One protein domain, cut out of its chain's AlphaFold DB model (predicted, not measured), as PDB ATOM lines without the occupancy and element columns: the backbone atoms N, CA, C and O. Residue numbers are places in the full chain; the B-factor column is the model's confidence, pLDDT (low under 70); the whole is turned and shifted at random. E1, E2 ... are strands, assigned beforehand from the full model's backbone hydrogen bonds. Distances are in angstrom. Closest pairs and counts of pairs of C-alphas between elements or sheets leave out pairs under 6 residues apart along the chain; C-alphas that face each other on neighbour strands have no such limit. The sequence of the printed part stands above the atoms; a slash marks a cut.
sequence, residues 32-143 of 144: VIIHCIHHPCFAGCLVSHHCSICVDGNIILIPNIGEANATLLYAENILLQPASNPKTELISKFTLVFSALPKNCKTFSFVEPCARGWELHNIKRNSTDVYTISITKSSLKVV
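AT A GLANCE: This is residues 32 to 143 of the 144 residues of an uncharacterized protein of Chitinophagaceae bacterium BSSC1 (UniProt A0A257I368). One eight-stranded sheet curls round into a flattened, nearly closed barrel, its leaf E6, E5, E2 facing its leaf E4, E1, E7, E8 across the hinge strand E3, while the edge strands E6 and E8 come near each other. Loops, among them residues 39 to 53 and 84 to 91, extend the body beyond one end of the barrel, with residues 43 to 50 at the far end. The printed part has 112 residues, with no named helix and strands E1 to E8 in that order along the chain; the sheet's order is E6, E5, E2, E3, E4, E1, E7, E8, mixed. The class is all strand, though under half of the residues, 47 of 112, are in named elements. The whole is compact, with a radius of gyration of the C-alphas of 14.2 A, and elongated, spanning 47 by 26 by 25 A.

HOW THE PARTS SIT: The sheet is a folded sheet, bent back on itself into two leaves that face each other, and it is strongly twisted. E3, residues 70 to 76, is staggered: residues 70 to 71 pair with E2, residues 60 to 63, and residues 72 to 76 with E4, residues 92 to 98. E2, E3 and E4 form a meander, each strand the antiparallel neighbour of the one before; N 61 and O 70 are 2.9 A apart and N 97 and O 74 2.8 A, within hydrogen-bond range. E1, residues 32 to 38, is antiparallel to E4, with N 34 and O 96 at 2.8 A. E1 and E7, residues 130 to 136, are parallel at 25 degrees, with N 35 and O 131 at 2.8 A. E8, residues 139 to 142, forms a hairpin with E7, with N 134 and O 141 at 2.8 A. On the other leaf, E5, residues 107 to 111, is antiparallel to E2, with N 62 and O 109 at 2.8 A. E6, residues 119 to 124, forms a hairpin with E5, with N 110 and O 120 at 2.8 A. The closest C-alphas of E6 and E8, those of Leu 120 and Leu 140, are 6.2 A apart. E1, E2, E3, E4 and E2, E3, E4, E5 are Greek keys, a meander of three strands with the first of the four antiparallel to the fourth.

IN THESE COORDINATES: E1 begins at C-alpha 32, (308.584, 13.476, -34.015), and is 18.9 A long. E3 measures 17.3 A, E4 19.7 A and E7 19.9 A. E8 ends at C-alpha 142, (302.849, 1.567, -30.123).

THE WHOLE: The C-alphas of Val 47 and Asn 104, the two farthest apart, are 46.8 A apart. The printed part has no cut. The links E1 to E2 and E3 to E4 are long; residues 52 to 53 of the one pair antiparallel with residues 85 to 86 of the other. The mean pLDDT of the printed part is 89.1, and residues 46 to 50 are under 70.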
ATOM      1  N   VAL A  32     309.281  14.702 -34.390       96.00
ATOM      2  CA  VAL A  32     308.584  13.476 -34.015       96.00
ATOM      3  C   VAL A  32     307.920  13.678 -32.661       96.00
ATOM      4  O   VAL A  32     308.587  14.000 -31.679       96.00
ATOM      5  N   ILE A  33     306.607  13.470 -32.600       96.88
ATOM      6  CA  ILE A  33     305.801  13.651 -31.392       96.88
ATOM      7  C   ILE A  33     305.378  12.280 -30.873       96.88
ATOM      8  O   ILE A  33     304.764  11.486 -31.587       96.88
ATOM      9  N   ILE A  34     305.684  12.000 -29.609       97.38
ATOM     10  CA  ILE A  34     305.303  10.754 -28.945       97.38
ATOM     11  C   ILE A  34     304.435  11.075 -27.734       97.38
ATOM     12  O   ILE A  34     304.909  11.564 -26.705       97.38
ATOM     13  N   HIS A  35     303.151  10.742 -27.838       97.62
ATOM     14  CA  HIS A  35     302.234  10.744 -26.710       97.62
ATOM     15  C   HIS A  35     302.424   9.466 -25.896       97.62
ATOM     16  O   HIS A  35     302.291   8.352 -26.401       97.62
ATOM     17  N   CYS A  36     302.720   9.622 -24.616       95.50
ATOM     18  CA  CYS A  36     302.990   8.522 -23.707       95.50
ATOM     19  C   CYS A  36     301.801   8.315 -22.770       95.50
ATOM     20  O   CYS A  36     301.332   9.255 -22.126       95.50
ATOM     21  N   ILE A  37     301.332   7.073 -22.664       94.81
ATOM     22  CA  ILE A  37     300.277   6.658 -21.737       94.81
ATOM     23  C   ILE A  37     300.881   5.670 -20.745       94.81
ATOM     24  O   ILE A  37     301.112   4.507 -21.072       94.81
ATOM     25  N   HIS A  38     301.122   6.122 -19.519       92.19
ATOM     26  CA  HIS A  38     301.710   5.305 -18.466       92.19
ATOM     27  C   HIS A  38     300.633   4.704 -17.553       92.19
ATOM     28  O   HIS A  38     299.976   5.399 -16.772       92.19
ATOM     29  N   HIS A  39     300.481   3.382 -17.613       90.75
ATOM     30  CA  HIS A  39     299.495   2.612 -16.852       90.75
ATOM     31  C   HIS A  39     299.946   2.318 -15.404       90.75
ATOM     32  O   HIS A  39     301.098   2.556 -15.035       90.75
ATOM     33  N   PRO A  40     299.055   1.824 -14.523       85.62
ATOM     34  CA  PRO A  40     299.439   1.376 -13.186       85.62
ATOM     35  C   PRO A  40     300.489   0.259 -13.220       85.62
ATOM     36  O   PRO A  40     300.341  -0.723 -13.945       85.62
ATOM     37  N   CYS A  41     301.518   0.369 -12.377       79.69
ATOM     38  CA  CYS A  41     302.565  -0.651 -12.287       79.69
ATOM     39  C   CYS A  41     302.101  -1.921 -11.546       79.69
ATOM     40  O   CYS A  41     302.671  -2.992 -11.732       79.69
ATOM     41  N   PHE A  42     301.098  -1.808 -10.670       78.50
ATOM     42  CA  PHE A  42     300.517  -2.907  -9.888       78.50
ATOM     43  C   PHE A  42     299.171  -2.482  -9.270       78.50
ATOM     44  O   PHE A  42     298.823  -1.299  -9.290       78.50
ATOM     45  N   ALA A  43     298.446  -3.435  -8.671       72.31
ATOM     46  CA  ALA A  43     297.094  -3.262  -8.118       72.31
ATOM     47  C   ALA A  43     296.961  -2.268  -6.934       72.31
ATOM     48  O   ALA A  43     295.855  -2.024  -6.473       72.31
ATOM     49  N   GLY A  44     298.056  -1.661  -6.463       70.00
ATOM     50  CA  GLY A  44     298.068  -0.669  -5.376       70.00
ATOM     51  C   GLY A  44     298.826   0.618  -5.716       70.00
ATOM     52  O   GLY A  44     299.184   1.365  -4.812       70.00
ATOM     53  N   CYS A  45     299.088   0.875  -7.004       73.44
ATOM     54  CA  CYS A  45     299.978   1.941  -7.483       73.44
ATOM     55  C   CYS A  45     299.642   3.356  -6.968       73.44
ATOM     56  O   CYS A  45     300.545   4.179  -6.880       73.44
ATOM     57  N   LEU A  46     298.376   3.639  -6.642       68.69
ATOM     58  CA  LEU A  46     297.953   4.918  -6.053       68.69
ATOM     59  C   LEU A  46     297.832   4.898  -4.533       68.69
ATOM     60  O   LEU A  46     297.975   5.932  -3.900       68.69
ATOM     61  N   VAL A  47     297.572   3.732  -3.943       67.69
ATOM     62  CA  VAL A  47     297.348   3.612  -2.495       67.69
ATOM     63  C   VAL A  47     298.657   3.802  -1.737       67.69
ATOM     64  O   VAL A  47     298.673   4.344  -0.640       67.69
ATOM     65  N   SER A  48     299.770   3.365  -2.328       64.62
ATOM     66  CA  SER A  48     301.064   3.390  -1.658       64.62
ATOM     67  C   SER A  48     301.881   4.664  -1.905       64.62
ATOM     68  O   SER A  48     302.917   4.806  -1.278       64.62
ATOM     69  N   HIS A  49     301.480   5.575  -2.808       57.94
ATOM     70  CA  HIS A  49     302.225   6.803  -3.175       57.94
ATOM     71  C   HIS A  49     303.729   6.622  -3.510       57.94
ATOM     72  O   HIS A  49     304.464   7.596  -3.636       57.94
ATOM     73  N   HIS A  50     304.203   5.389  -3.713       68.31
ATOM     74  CA  HIS A  50     305.618   5.076  -3.958       68.31
ATOM     75  C   HIS A  50     305.976   4.976  -5.449       68.31
ATOM     76  O   HIS A  50     307.077   4.551  -5.794       68.31
ATOM     77  N   CYS A  51     305.048   5.308  -6.349       78.75
ATOM     78  CA  CYS A  51     305.301   5.265  -7.784       78.75
ATOM     79  C   CYS A  51     305.553   6.677  -8.306       78.75
ATOM     80  O   CYS A  51     304.676   7.536  -8.223       78.75
ATOM     81  N   SER A  52     306.729   6.873  -8.894       85.50
ATOM     82  CA  SER A  52     307.057   8.068  -9.660       85.50
ATOM     83  C   SER A  52     307.422   7.682 -11.084       85.50
ATOM     84  O   SER A  52     307.958   6.598 -11.324       85.50
ATOM     85  N   ILE A  53     307.131   8.582 -12.015       87.94
ATOM     86  CA  ILE A  53     307.596   8.501 -13.394       87.94
ATOM     87  C   ILE A  53     308.842   9.378 -13.491       87.94
ATOM     88  O   ILE A  53     308.793  10.587 -13.233       87.94
ATOM     89  N   CYS A  54     309.958   8.748 -13.833       88.19
ATOM     90  CA  CYS A  54     311.239   9.405 -14.044       88.19
ATOM     91  C   CYS A  54     311.599   9.226 -15.510       88.19
ATOM     92  O   CYS A  54     311.710   8.089 -15.952       88.19
ATOM     93  N   VAL A  55     311.763  10.335 -16.228       89.81
ATOM     94  CA  VAL A  55     312.161  10.330 -17.638       89.81
ATOM     95  C   VAL A  55     313.545  10.951 -17.743       89.81
ATOM     96  O   VAL A  55     313.759  12.074 -17.283       89.81
ATOM     97  N   ASP A  56     314.493  10.215 -18.307       91.69
ATOM     98  CA  ASP A  56     315.819  10.722 -18.638       91.69
ATOM     99  C   ASP A  56     315.722  11.732 -19.793       91.69
ATOM    100  O   ASP A  56     315.090  11.482 -20.820       91.69
ATOM    101  N   GLY A  57     316.368  12.889 -19.636       91.69
ATOM    102  CA  GLY A  57     316.418  13.912 -20.681       91.69
ATOM    103  C   GLY A  57     317.237  13.501 -21.909       91.69
ATOM    104  O   GLY A  57     317.101  14.123 -22.958       91.69
ATOM    105  N   ASN A  58     318.052  12.448 -21.805       94.50
ATOM    106  CA  ASN A  58     318.849  11.896 -22.902       94.50
ATOM    107  C   ASN A  58     318.095  10.846 -23.727       94.50
ATOM    108  O   ASN A  58     318.710  10.129 -24.513       94.50
ATOM    109  N   ILE A  59     316.782  10.716 -23.543       95.31
ATOM    110  CA  ILE A  59     315.958   9.858 -24.387       95.31
ATOM    111  C   ILE A  59     316.079  10.268 -25.862       95.31
ATOM    112  O   ILE A  59     316.080  11.453 -26.206       95.31
ATOM    113  N   ILE A  60     316.215   9.275 -26.739       96.81
ATOM    114  CA  ILE A  60     316.525   9.470 -28.158       96.81
ATOM    115  C   ILE A  60     315.692   8.561 -29.054       96.81
ATOM    116  O   ILE A  60     315.252   7.480 -28.652       96.81
ATOM    117  N   LEU A  61     315.542   8.984 -30.309       97.50
ATOM    118  CA  LEU A  61     315.089   8.120 -31.390       97.50
ATOM    119  C   LEU A  61     316.272   7.728 -32.270       97.50
ATOM    120  O   LEU A  61     316.981   8.587 -32.793       97.50
ATOM    121  N   ILE A  62     316.458   6.427 -32.462       97.00
ATOM    122  CA  ILE A  62     317.567   5.866 -33.233       97.00
ATOM    123  C   ILE A  62     317.028   5.374 -34.581       97.00
ATOM    124  O   ILE A  62     316.294   4.377 -34.606       97.00
ATOM    125  N   PRO A  63     317.346   6.033 -35.708       96.44
ATOM    126  CA  PRO A  63     316.910   5.579 -37.023       96.44
ATOM    127  C   PRO A  63     317.666   4.308 -37.440       96.44
ATOM    128  O   PRO A  63     318.886   4.223 -37.321       96.44
ATOM    129  N   ASN A  64     316.965   3.322 -38.007       92.75
ATOM    130  CA  ASN A  64     317.564   2.037 -38.412       92.75
ATOM    131  C   ASN A  64     318.301   2.096 -39.769       92.75
ATOM    132  O   ASN A  64     318.176   1.201 -40.603       92.75
ATOM    133  N   ILE A  65     318.996   3.200 -40.034       87.94
ATOM    134  CA  ILE A  65     319.723   3.458 -41.289       87.94
ATOM    135  C   ILE A  65     321.142   4.004 -41.044       87.94
ATOM    136  O   ILE A  65     321.825   4.362 -41.996       87.94
ATOM    137  N   GLY A  66     321.602   4.047 -39.785       79.69
ATOM    138  CA  GLY A  66     322.959   4.491 -39.429       79.69
ATOM    139  C   GLY A  66     323.183   6.006 -39.515       79.69
ATOM    140  O   GLY A  66     324.320   6.450 -39.628       79.69
ATOM    141  N   GLU A  67     322.107   6.791 -39.479       87.88
ATOM    142  CA  GLU A  67     322.146   8.255 -39.515       87.88
ATOM    143  C   GLU A  67     321.990   8.867 -38.112       87.88
ATOM    144  O   GLU A  67     321.856   8.152 -37.119       87.88
ATOM    145  N   ALA A  68     322.029  10.200 -38.026       90.06
ATOM    146  CA  ALA A  68     321.942  10.920 -36.760       90.06
ATOM    147  C   ALA A  68     320.644  10.606 -35.991       90.06
ATOM    148  O   ALA A  68     319.555  10.554 -36.566       90.06
ATOM    149  N   ASN A  69     320.775  10.440 -34.673       95.38
ATOM    150  CA  ASN A  69     319.645  10.227 -33.773       95.38
ATOM    151  C   ASN A  69     318.800  11.499 -33.648       95.38
ATOM    152  O   ASN A  69     319.344  12.604 -33.605       95.38
ATOM    153  N   ALA A  70     317.487  11.334 -33.496       95.38
ATOM    154  CA  ALA A  70     316.642  12.435 -33.059       95.38
ATOM    155  C   ALA A  70     316.711  12.575 -31.536       95.38
ATOM    156  O   ALA A  70     316.609  11.593 -30.797       95.38
ATOM    157  N   THR A  71     316.879  13.804 -31.065       95.56
ATOM    158  CA  THR A  71     317.060  14.143 -29.651       95.56
ATOM    159  C   THR A  71     315.805  14.789 -29.097       95.56
ATOM    160  O   THR A  71     315.093  15.481 -29.827       95.56
ATOM    161  N   LEU A  72     315.546  14.601 -27.803       95.75
ATOM    162  CA  LEU A  72     314.451  15.279 -27.120       95.75
ATOM    163  C   LEU A  72     314.644  16.805 -27.174       95.75
ATOM    164  O   LEU A  72     315.690  17.324 -26.790       95.75
ATOM    165  N   LEU A  73     313.632  17.518 -27.659       94.00
ATOM    166  CA  LEU A  73     313.584  18.981 -27.715       94.00
ATOM    167  C   LEU A  73     312.711  19.554 -26.603       94.00
ATOM    168  O   LEU A  73     313.025  20.604 -26.043       94.00
ATOM    169  N   TYR A  74     311.599  18.880 -26.309       93.75
ATOM    170  CA  TYR A  74     310.607  19.359 -25.359       93.75
ATOM    171  C   TYR A  74     309.824  18.204 -24.731       93.75
ATOM    172  O   TYR A  74     309.590  17.172 -25.362       93.75
ATOM    173  N   ALA A  75     309.410  18.397 -23.480       94.94
ATOM    174  CA  ALA A  75     308.570  17.475 -22.737       94.94
ATOM    175  C   ALA A  75     307.406  18.245 -22.102       94.94
ATOM    176  O   ALA A  75     307.609  19.268 -21.445       94.94
ATOM    177  N   GLU A  76     306.189  17.747 -22.299       95.31
ATOM    178  CA  GLU A  76     304.953  18.346 -21.800       95.31
ATOM    179  C   GLU A  76     304.327  17.453 -20.726       95.31
ATOM    180  O   GLU A  76     304.230  16.237 -20.908       95.31
ATOM    181  N   ASN A  77     303.852  18.052 -19.629       94.44
ATOM    182  CA  ASN A  77     303.202  17.363 -18.502       94.44
ATOM    183  C   ASN A  77     304.072  16.294 -17.810       94.44
ATOM    184  O   ASN A  77     303.559  15.407 -17.128       94.44
ATOM    185  N   ILE A  78     305.395  16.388 -17.963       93.88
ATOM    186  CA  ILE A  78     306.368  15.542 -17.275       93.88
ATOM    187  C   ILE A  78     307.653  16.330 -17.012       93.88
ATOM    188  O   ILE A  78     308.137  17.071 -17.864       93.88
ATOM    189  N   LEU A  79     308.214  16.166 -15.819       92.75
ATOM    190  CA  LEU A  79     309.547  16.648 -15.475       92.75
ATOM    191  C   LEU A  79     310.612  15.634 -15.906       92.75
ATOM    192  O   LEU A  79     310.433  14.429 -15.712       92.75
ATOM    193  N   LEU A  80     311.727  16.135 -16.433       92.31
ATOM    194  CA  LEU A  80     312.915  15.338 -16.736       92.31
ATOM    195  C   LEU A  80     313.811  15.213 -15.496       92.31
ATOM    196  O   LEU A  80     313.796  16.076 -14.610       92.31
ATOM    197  N   GLN A  81     314.611  14.148 -15.438       91.19
ATOM    198  CA  GLN A  81     315.600  13.953 -14.377       91.19
ATOM    199  C   GLN A  81     316.529  15.179 -14.236       91.19
ATOM    200  O   GLN A  81     316.872  15.808 -15.239       91.19
ATOM    201  N   PRO A  82     316.942  15.545 -13.002       90.38
ATOM    202  CA  PRO A  82     316.855  14.769 -11.755       90.38
ATOM    203  C   PRO A  82     315.512  14.867 -11.011       90.38
ATOM    204  O   PRO A  82     315.358  14.254  -9.955       90.38
ATOM    205  N   ALA A  83     314.541  15.627 -11.519       89.00
ATOM    206  CA  ALA A  83     313.209  15.660 -10.927       89.00
ATOM    207  C   ALA A  83     312.445  14.350 -11.195       89.00
ATOM    208  O   ALA A  83     312.754  13.594 -12.117       89.00
ATOM    209  N   SER A  84     311.428  14.077 -10.376       84.75
ATOM    210  CA  SER A  84     310.535  12.930 -10.554       84.75
ATOM    211  C   SER A  84     309.083  13.377 -10.478       84.75
ATOM    212  O   SER A  84     308.761  14.347  -9.790       84.75
ATOM    213  N   ASN A  85     308.211  12.667 -11.187       87.12
ATOM    214  CA  ASN A  85     306.793  12.988 -11.249       87.12
ATOM    215  C   ASN A  85     306.044  11.985 -10.377       87.12
ATOM    216  O   ASN A  85     305.859  10.843 -10.814       87.12
ATOM    217  N   PRO A  86     305.658  12.350  -9.141       86.75
ATOM    218  CA  PRO A  86     304.870  11.463  -8.306       86.75
ATOM    219  C   PRO A  86     303.555  11.171  -9.013       86.75
ATOM    220  O   PRO A  86     302.896  12.060  -9.555       86.75
ATOM    221  N   LYS A  87     303.177   9.900  -9.033       84.19
ATOM    222  CA  LYS A  87     301.992   9.485  -9.757       84.19
ATOM    223  C   LYS A  87     300.740   9.824  -8.948       84.19
ATOM    224  O   LYS A  87     300.458   9.183  -7.939       84.19
ATOM    225  N   THR A  88     299.994  10.827  -9.399       82.44
ATOM    226  CA  THR A  88     298.742  11.286  -8.771       82.44
ATOM    227  C   THR A  88     297.493  10.624  -9.361       82.44
ATOM    228  O   THR A  88     296.441  10.635  -8.728       82.44
ATOM    229  N   GLU A  89     297.604  10.000 -10.539       85.31
ATOM    230  CA  GLU A  89     296.493   9.379 -11.272       85.31
ATOM    231  C   GLU A  89     296.780   7.921 -11.674       85.31
ATOM    232  O   GLU A  89     297.929   7.488 -11.816       85.31
ATOM    233  N   LEU A  90     295.727   7.115 -11.881       85.88
ATOM    234  CA  LEU A  90     295.886   5.719 -12.320       85.88
ATOM    235  C   LEU A  90     296.551   5.640 -13.694       85.88
ATOM    236  O   LEU A  90     297.319   4.713 -13.950       85.88
ATOM    237  N   ILE A  91     296.293   6.607 -14.562       90.25
ATOM    238  CA  ILE A  91     296.918   6.725 -15.872       90.25
ATOM    239  C   ILE A  91     297.562   8.101 -15.922       90.25
ATOM    240  O   ILE A  91     296.891   9.088 -15.663       90.25
ATOM    241  N   SER A  92     298.841   8.161 -16.267       91.81
ATOM    242  CA  SER A  92     299.531   9.431 -16.494       91.81
ATOM    243  C   SER A  92     299.774   9.603 -17.984       91.81
ATOM    244  O   SER A  92     300.144   8.642 -18.662       91.81
ATOM    245  N   LYS A  93     299.549  10.815 -18.487       94.88
ATOM    246  CA  LYS A  93     299.753  11.162 -19.891       94.88
ATOM    247  C   LYS A  93     300.753  12.298 -19.991       94.88
ATOM    248  O   LYS A  93     300.635  13.276 -19.262       94.88
ATOM    249  N   PHE A  94     301.703  12.155 -20.897       95.44
ATOM    250  CA  PHE A  94     302.696  13.182 -21.186       95.44
ATOM    251  C   PHE A  94     303.117  13.104 -22.649       95.44
ATOM    252  O   PHE A  94     302.883  12.091 -23.311       95.44
ATOM    253  N   THR A  95     303.729  14.171 -23.149       97.06
ATOM    254  CA  THR A  95     304.174  14.255 -24.543       97.06
ATOM    255  C   THR A  95     305.672  14.498 -24.582       97.06
ATOM    256  O   THR A  95     306.185  15.339 -23.848       97.06
ATOM    257  N   LEU A  96     306.364  13.768 -25.451       96.50
ATOM    258  CA  LEU A  96     307.771  13.978 -25.765       96.50
ATOM    259  C   LEU A  96     307.885  14.423 -27.221       96.50
ATOM    260  O   LEU A  96     307.316  13.792 -28.112       96.50
ATOM    261  N   VAL A  97     308.613  15.508 -27.451       96.12
ATOM    262  CA  VAL A  97     308.823  16.099 -28.774       96.12
ATOM    263  C   VAL A  97     310.299  15.997 -29.109       96.12
ATOM    264  O   VAL A  97     311.145  16.511 -28.376       96.12
ATOM    265  N   PHE A  98     310.607  15.337 -30.217       96.62
ATOM    266  CA  PHE A  98     311.962  15.081 -30.686       96.62
ATOM    267  C   PHE A  98     312.269  15.890 -31.942       96.62
ATOM    268  O   PHE A  98     311.368  16.319 -32.664       96.62
ATOM    269  N   SER A  99     313.559  16.063 -32.223       94.75
ATOM    270  CA  SER A  99     314.014  16.584 -33.507       94.75
ATOM    271  C   SER A  99     313.650  15.647 -34.663       94.75
ATOM    272  O   SER A  99     313.137  14.541 -34.478       94.75
ATOM    273  N   ALA A 100     313.874  16.117 -35.886       93.44
ATOM    274  CA  ALA A 100     313.474  15.379 -37.067       93.44
ATOM    275  C   ALA A 100     314.262  14.085 -37.264       93.44
ATOM    276  O   ALA A 100     315.489  14.061 -37.162       93.44
ATOM    277  N   LEU A 101     313.553  13.020 -37.645       94.06
ATOM    278  CA  LEU A 101     314.181  11.826 -38.202       94.06
ATOM    279  C   LEU A 101     314.590  12.069 -39.667       94.06
ATOM    280  O   LEU A 101     313.849  12.726 -40.411       94.06
ATOM    281  N   PRO A 102     315.697  11.465 -40.136       92.31
ATOM    282  CA  PRO A 102     316.121  11.554 -41.531       92.31
ATOM    283  C   PRO A 102     315.016  11.202 -42.525       92.31
ATOM    284  O   PRO A 102     314.257  10.262 -42.296       92.31
ATOM    285  N   LYS A 103     314.916  11.905 -43.660       88.69
ATOM    286  CA  LYS A 103     313.788  11.771 -44.616       88.69
ATOM    287  C   LYS A 103     313.579  10.349 -45.161       88.69
ATOM    288  O   LYS A 103     312.459   9.947 -45.463       88.69
ATOM    289  N   ASN A 104     314.651   9.580 -45.297       90.00
ATOM    290  CA  ASN A 104     314.664   8.190 -45.760       90.00
ATOM    291  C   ASN A 104     314.400   7.162 -44.639       90.00
ATOM    292  O   ASN A 104     314.220   5.983 -44.950       90.00
ATOM    293  N   CYS A 105     314.327   7.573 -43.366       93.56
ATOM    294  CA  CYS A 105     314.034   6.683 -42.244       93.56
ATOM    295  C   CYS A 105     312.657   6.021 -42.414       93.56
ATOM    296  O   CYS A 105     311.643   6.701 -42.579       93.56
ATOM    297  N   LYS A 106     312.626   4.683 -42.376       95.31
ATOM    298  CA  LYS A 106     311.395   3.870 -42.440       95.31
ATOM    299  C   LYS A 106     311.033   3.229 -41.112       95.31
ATOM    300  O   LYS A 106     309.862   2.958 -40.862       95.31
ATOM    301  N   THR A 107     312.032   2.983 -40.277       97.12
ATOM    302  CA  THR A 107     311.859   2.443 -38.936       97.12
ATOM    303  C   THR A 107     312.870   3.064 -37.990       97.12
ATOM    304  O   THR A 107     314.016   3.299 -38.386       97.12
ATOM    305  N   PHE A 108     312.478   3.256 -36.740       97.44
ATOM    306  CA  PHE A 108     313.346   3.768 -35.687       97.44
ATOM    307  C   PHE A 108     313.096   3.035 -34.364       97.44
ATOM    308  O   PHE A 108     312.141   2.268 -34.233       97.44
ATOM    309  N   SER A 109     313.979   3.245 -33.395       97.00
ATOM    310  CA  SER A 109     313.796   2.802 -32.013       97.00
ATOM    311  C   SER A 109     313.633   4.007 -31.100       97.00
ATOM    312  O   SER A 109     314.305   5.008 -31.307       97.00
ATOM    313  N   PHE A 110     312.780   3.899 -30.091       96.81
ATOM    314  CA  PHE A 110     312.688   4.823 -28.965       96.81
ATOM    315  C   PHE A 110     313.492   4.237 -27.806       96.81
ATOM    316  O   PHE A 110     313.217   3.107 -27.402       96.81
ATOM    317  N   VAL A 111     314.506   4.958 -27.325       95.19
ATOM    318  CA  VAL A 111     315.455   4.452 -26.325       95.19
ATOM    319  C   VAL A 111     315.720   5.513 -25.272       95.19
ATOM    320  O   VAL A 111     316.211   6.599 -25.575       95.19
ATOM    321  N   GLU A 112     315.439   5.168 -24.024       92.50
ATOM    322  CA  GLU A 112     315.889   5.891 -22.847       92.50
ATOM    323  C   GLU A 112     317.212   5.271 -22.365       92.50
ATOM    324  O   GLU A 112     317.208   4.134 -21.884       92.50
ATOM    325  N   PRO A 113     318.353   5.969 -22.497       84.06
ATOM    326  CA  PRO A 113     319.676   5.408 -22.235       84.06
ATOM    327  C   PRO A 113     319.971   5.326 -20.729       84.06
ATOM    328  O   PRO A 113     320.828   6.020 -20.192       84.06
ATOM    329  N   CYS A 114     319.262   4.441 -20.037       80.50
ATOM    330  CA  CYS A 114     319.475   4.102 -18.636       80.50
ATOM    331  C   CYS A 114     319.396   2.580 -18.474       80.50
ATOM    332  O   CYS A 114     318.659   1.913 -19.193       80.50
ATOM    333  N   ALA A 115     320.106   2.005 -17.496       70.62
ATOM    334  CA  ALA A 115     320.161   0.551 -17.274       70.62
ATOM    335  C   ALA A 115     318.782  -0.121 -17.088       70.62
ATOM    336  O   ALA A 115     318.659  -1.340 -17.187       70.62
ATOM    337  N   ARG A 116     317.748   0.665 -16.768       71.00
ATOM    338  CA  ARG A 116     316.350   0.223 -16.649       71.00
ATOM    339  C   ARG A 116     315.390   1.124 -17.433       71.00
ATOM    340  O   ARG A 116     314.217   1.208 -17.068       71.00
ATOM    341  N   GLY A 117     315.917   1.826 -18.430       79.81
ATOM    342  CA  GLY A 117     315.163   2.740 -19.268       79.81
ATOM    343  C   GLY A 117     314.188   2.014 -20.186       79.81
ATOM    344  O   GLY A 117     314.179   0.787 -20.316       79.81
ATOM    345  N   TRP A 118     313.318   2.798 -20.796       87.56
ATOM    346  CA  TRP A 118     312.376   2.336 -21.797       87.56
ATOM    347  C   TRP A 118     313.016   2.121 -23.166       87.56
ATOM    348  O   TRP A 118     313.615   3.031 -23.732       87.56
ATOM    349  N   GLU A 119     312.795   0.941 -23.744       92.44
ATOM    350  CA  GLU A 119     313.226   0.619 -25.104       92.44
ATOM    351  C   GLU A 119     312.062   0.050 -25.920       92.44
ATOM    352  O   GLU A 119     311.359  -0.874 -25.497       92.44
ATOM    353  N   LEU A 120     311.847   0.617 -27.105       94.25
ATOM    354  CA  LEU A 120     310.875   0.141 -28.079       94.25
ATOM    355  C   LEU A 120     311.485   0.201 -29.478       94.25
ATOM    356  O   LEU A 120     311.724   1.279 -30.019       94.25
ATOM    357  N   HIS A 121     311.729  -0.964 -30.069       94.75
ATOM    358  CA  HIS A 121     312.423  -1.083 -31.351       94.75
ATOM    359  C   HIS A 121     311.475  -1.226 -32.539       94.75
ATOM    360  O   HIS A 121     310.330  -1.657 -32.400       94.75
ATOM    361  N   ASN A 122     312.015  -0.963 -33.732       94.69
ATOM    362  CA  ASN A 122     311.369  -1.228 -35.020       94.69
ATOM    363  C   ASN A 122     310.001  -0.543 -35.183       94.69
ATOM    364  O   ASN A 122     309.104  -1.073 -35.845       94.69
ATOM    365  N   ILE A 123     309.847   0.649 -34.606       96.75
ATOM    366  CA  ILE A 123     308.676   1.499 -34.809       96.75
ATOM    367  C   ILE A 123     308.649   1.894 -36.281       96.75
ATOM    368  O   ILE A 123     309.601   2.493 -36.779       96.75
ATOM    369  N   LYS A 124     307.578   1.533 -36.994       96.75
ATOM    370  CA  LYS A 124     307.389   1.917 -38.396       96.75
ATOM    371  C   LYS A 124     307.055   3.397 -38.472       96.75
ATOM    372  O   LYS A 124     306.099   3.834 -37.838       96.75
ATOM    373  N   ARG A 125     307.813   4.141 -39.276       95.44
ATOM    374  CA  ARG A 125     307.564   5.562 -39.487       95.44
ATOM    375  C   ARG A 125     306.254   5.760 -40.250       95.44
ATOM    376  O   ARG A 125     306.048   5.119 -41.283       95.44
ATOM    377  N   ASN A 126     305.385   6.631 -39.750       93.75
ATOM    378  CA  ASN A 126     304.151   7.042 -40.418       93.75
ATOM    379  C   ASN A 126     304.325   8.423 -41.086       93.75
ATOM    380  O   ASN A 126     305.386   9.034 -41.012       93.75
ATOM    381  N   SER A 127     303.306   8.895 -41.805       90.88
ATOM    382  CA  SER A 127     303.382  10.155 -42.562       90.88
ATOM    383  C   SER A 127     303.245  11.414 -41.707       90.88
ATOM    384  O   SER A 127     303.464  12.502 -42.225       90.88
ATOM    385  N   THR A 128     302.810  11.281 -40.453       92.00
ATOM    386  CA  THR A 128     302.563  12.415 -39.553       92.00
ATOM    387  C   THR A 128     303.683  12.616 -38.546       92.00
ATOM    388  O   THR A 128     303.727  13.663 -37.919       92.00
ATOM    389  N   ASP A 129     304.546  11.614 -38.359       94.88
ATOM    390  CA  ASP A 129     305.542  11.561 -37.290       94.88
ATOM    391  C   ASP A 129     304.942  11.776 -35.884       94.88
ATOM    392  O   ASP A 129     305.615  12.205 -34.951       94.88
ATOM    393  N   VAL A 130     303.672  11.392 -35.714       95.88
ATOM    394  CA  VAL A 130     302.963  11.397 -34.426       95.88
ATOM    395  C   VAL A 130     302.636   9.965 -34.031       95.88
ATOM    396  O   VAL A 130     302.064   9.223 -34.830       95.88
ATOM    397  N   TYR A 131     302.975   9.586 -32.799       96.94
ATOM    398  CA  TYR A 131     302.808   8.230 -32.277       96.94
ATOM    399  C   TYR A 131     302.195   8.258 -30.883       96.94
ATOM    400  O   TYR A 131     302.431   9.182 -30.102       96.94
ATOM    401  N   THR A 132     301.461   7.202 -30.534       97.44
ATOM    402  CA  THR A 132     301.039   6.959 -29.148       97.44
ATOM    403  C   THR A 132     301.654   5.670 -28.619       97.44
ATOM    404  O   THR A 132     301.440   4.598 -29.189       97.44
ATOM    405  N   ILE A 133     302.371   5.748 -27.494       95.44
ATOM    406  CA  ILE A 133     302.952   4.586 -26.813       95.44
ATOM    407  C   ILE A 133     302.238   4.294 -25.493       95.44
ATOM    408  O   ILE A 133     302.000   5.180 -24.673       95.44
ATOM    409  N   SER A 134     301.912   3.022 -25.275       94.31
ATOM    410  CA  SER A 134     301.424   2.511 -23.996       94.31
ATOM    411  C   SER A 134     302.594   1.932 -23.210       94.31
ATOM    412  O   SER A 134     303.307   1.050 -23.693       94.31
ATOM    413  N   ILE A 135     302.780   2.449 -21.997       90.38
ATOM    414  CA  ILE A 135     303.831   2.063 -21.061       90.38
ATOM    415  C   ILE A 135     303.167   1.321 -19.905       90.38
ATOM    416  O   ILE A 135     302.320   1.852 -19.183       90.38
ATOM    417  N   THR A 136     303.550   0.064 -19.734       85.81
ATOM    418  CA  THR A 136     303.087  -0.818 -18.659       85.81
ATOM    419  C   THR A 136     304.299  -1.382 -17.926       85.81
ATOM    420  O   THR A 136     305.408  -1.353 -18.450       85.81
ATOM    421  N   LYS A 137     304.104  -1.971 -16.737       76.38
ATOM    422  CA  LYS A 137     305.208  -2.593 -15.979       76.38
ATOM    423  C   LYS A 137     306.007  -3.623 -16.792       76.38
ATOM    424  O   LYS A 137     307.190  -3.808 -16.529       76.38
ATOM    425  N   SER A 138     305.359  -4.333 -17.713       72.75
ATOM    426  CA  SER A 138     305.945  -5.470 -18.427       72.75
ATOM    427  C   SER A 138     306.183  -5.224 -19.914       72.75
ATOM    428  O   SER A 138     306.735  -6.099 -20.575       72.75
ATOM    429  N   SER A 139     305.736  -4.096 -20.474       78.50
ATOM    430  CA  SER A 139     305.867  -3.849 -21.912       78.50
ATOM    431  C   SER A 139     305.704  -2.384 -22.303       78.50
ATOM    432  O   SER A 139     304.945  -1.643 -21.671       78.50
ATOM    433  N   LEU A 140     306.364  -2.028 -23.405       82.94
ATOM    434  CA  LEU A 140     306.104  -0.834 -24.198       82.94
ATOM    435  C   LEU A 140     305.563  -1.246 -25.562       82.94
ATOM    436  O   LEU A 140     306.059  -2.205 -26.156       82.94
ATOM    437  N   LYS A 141     304.533  -0.552 -26.051       84.62
ATOM    438  CA  LYS A 141     303.923  -0.829 -27.361       84.62
ATOM    439  C   LYS A 141     303.410   0.451 -28.008       84.62
ATOM    440  O   LYS A 141     302.806   1.273 -27.323       84.62
ATOM    441  N   VAL A 142     303.586   0.578 -29.323       82.12
ATOM    442  CA  VAL A 142     302.849   1.567 -30.123       82.12
ATOM    443  C   VAL A 142     301.399   1.109 -30.216       82.12
ATOM    444  O   VAL A 142     301.142  -0.069 -30.472       82.12
ATOM    445  N   VAL A 143     300.465   2.018 -29.974       80.75
ATOM    446  CA  VAL A 143     299.028   1.725 -30.022       80.75
ATOM    447  C   VAL A 143     298.416   2.255 -31.314       80.75
ATOM    448  O   VAL A 143     297.545   1.588 -31.867       80.75
TER     449      VAL A 143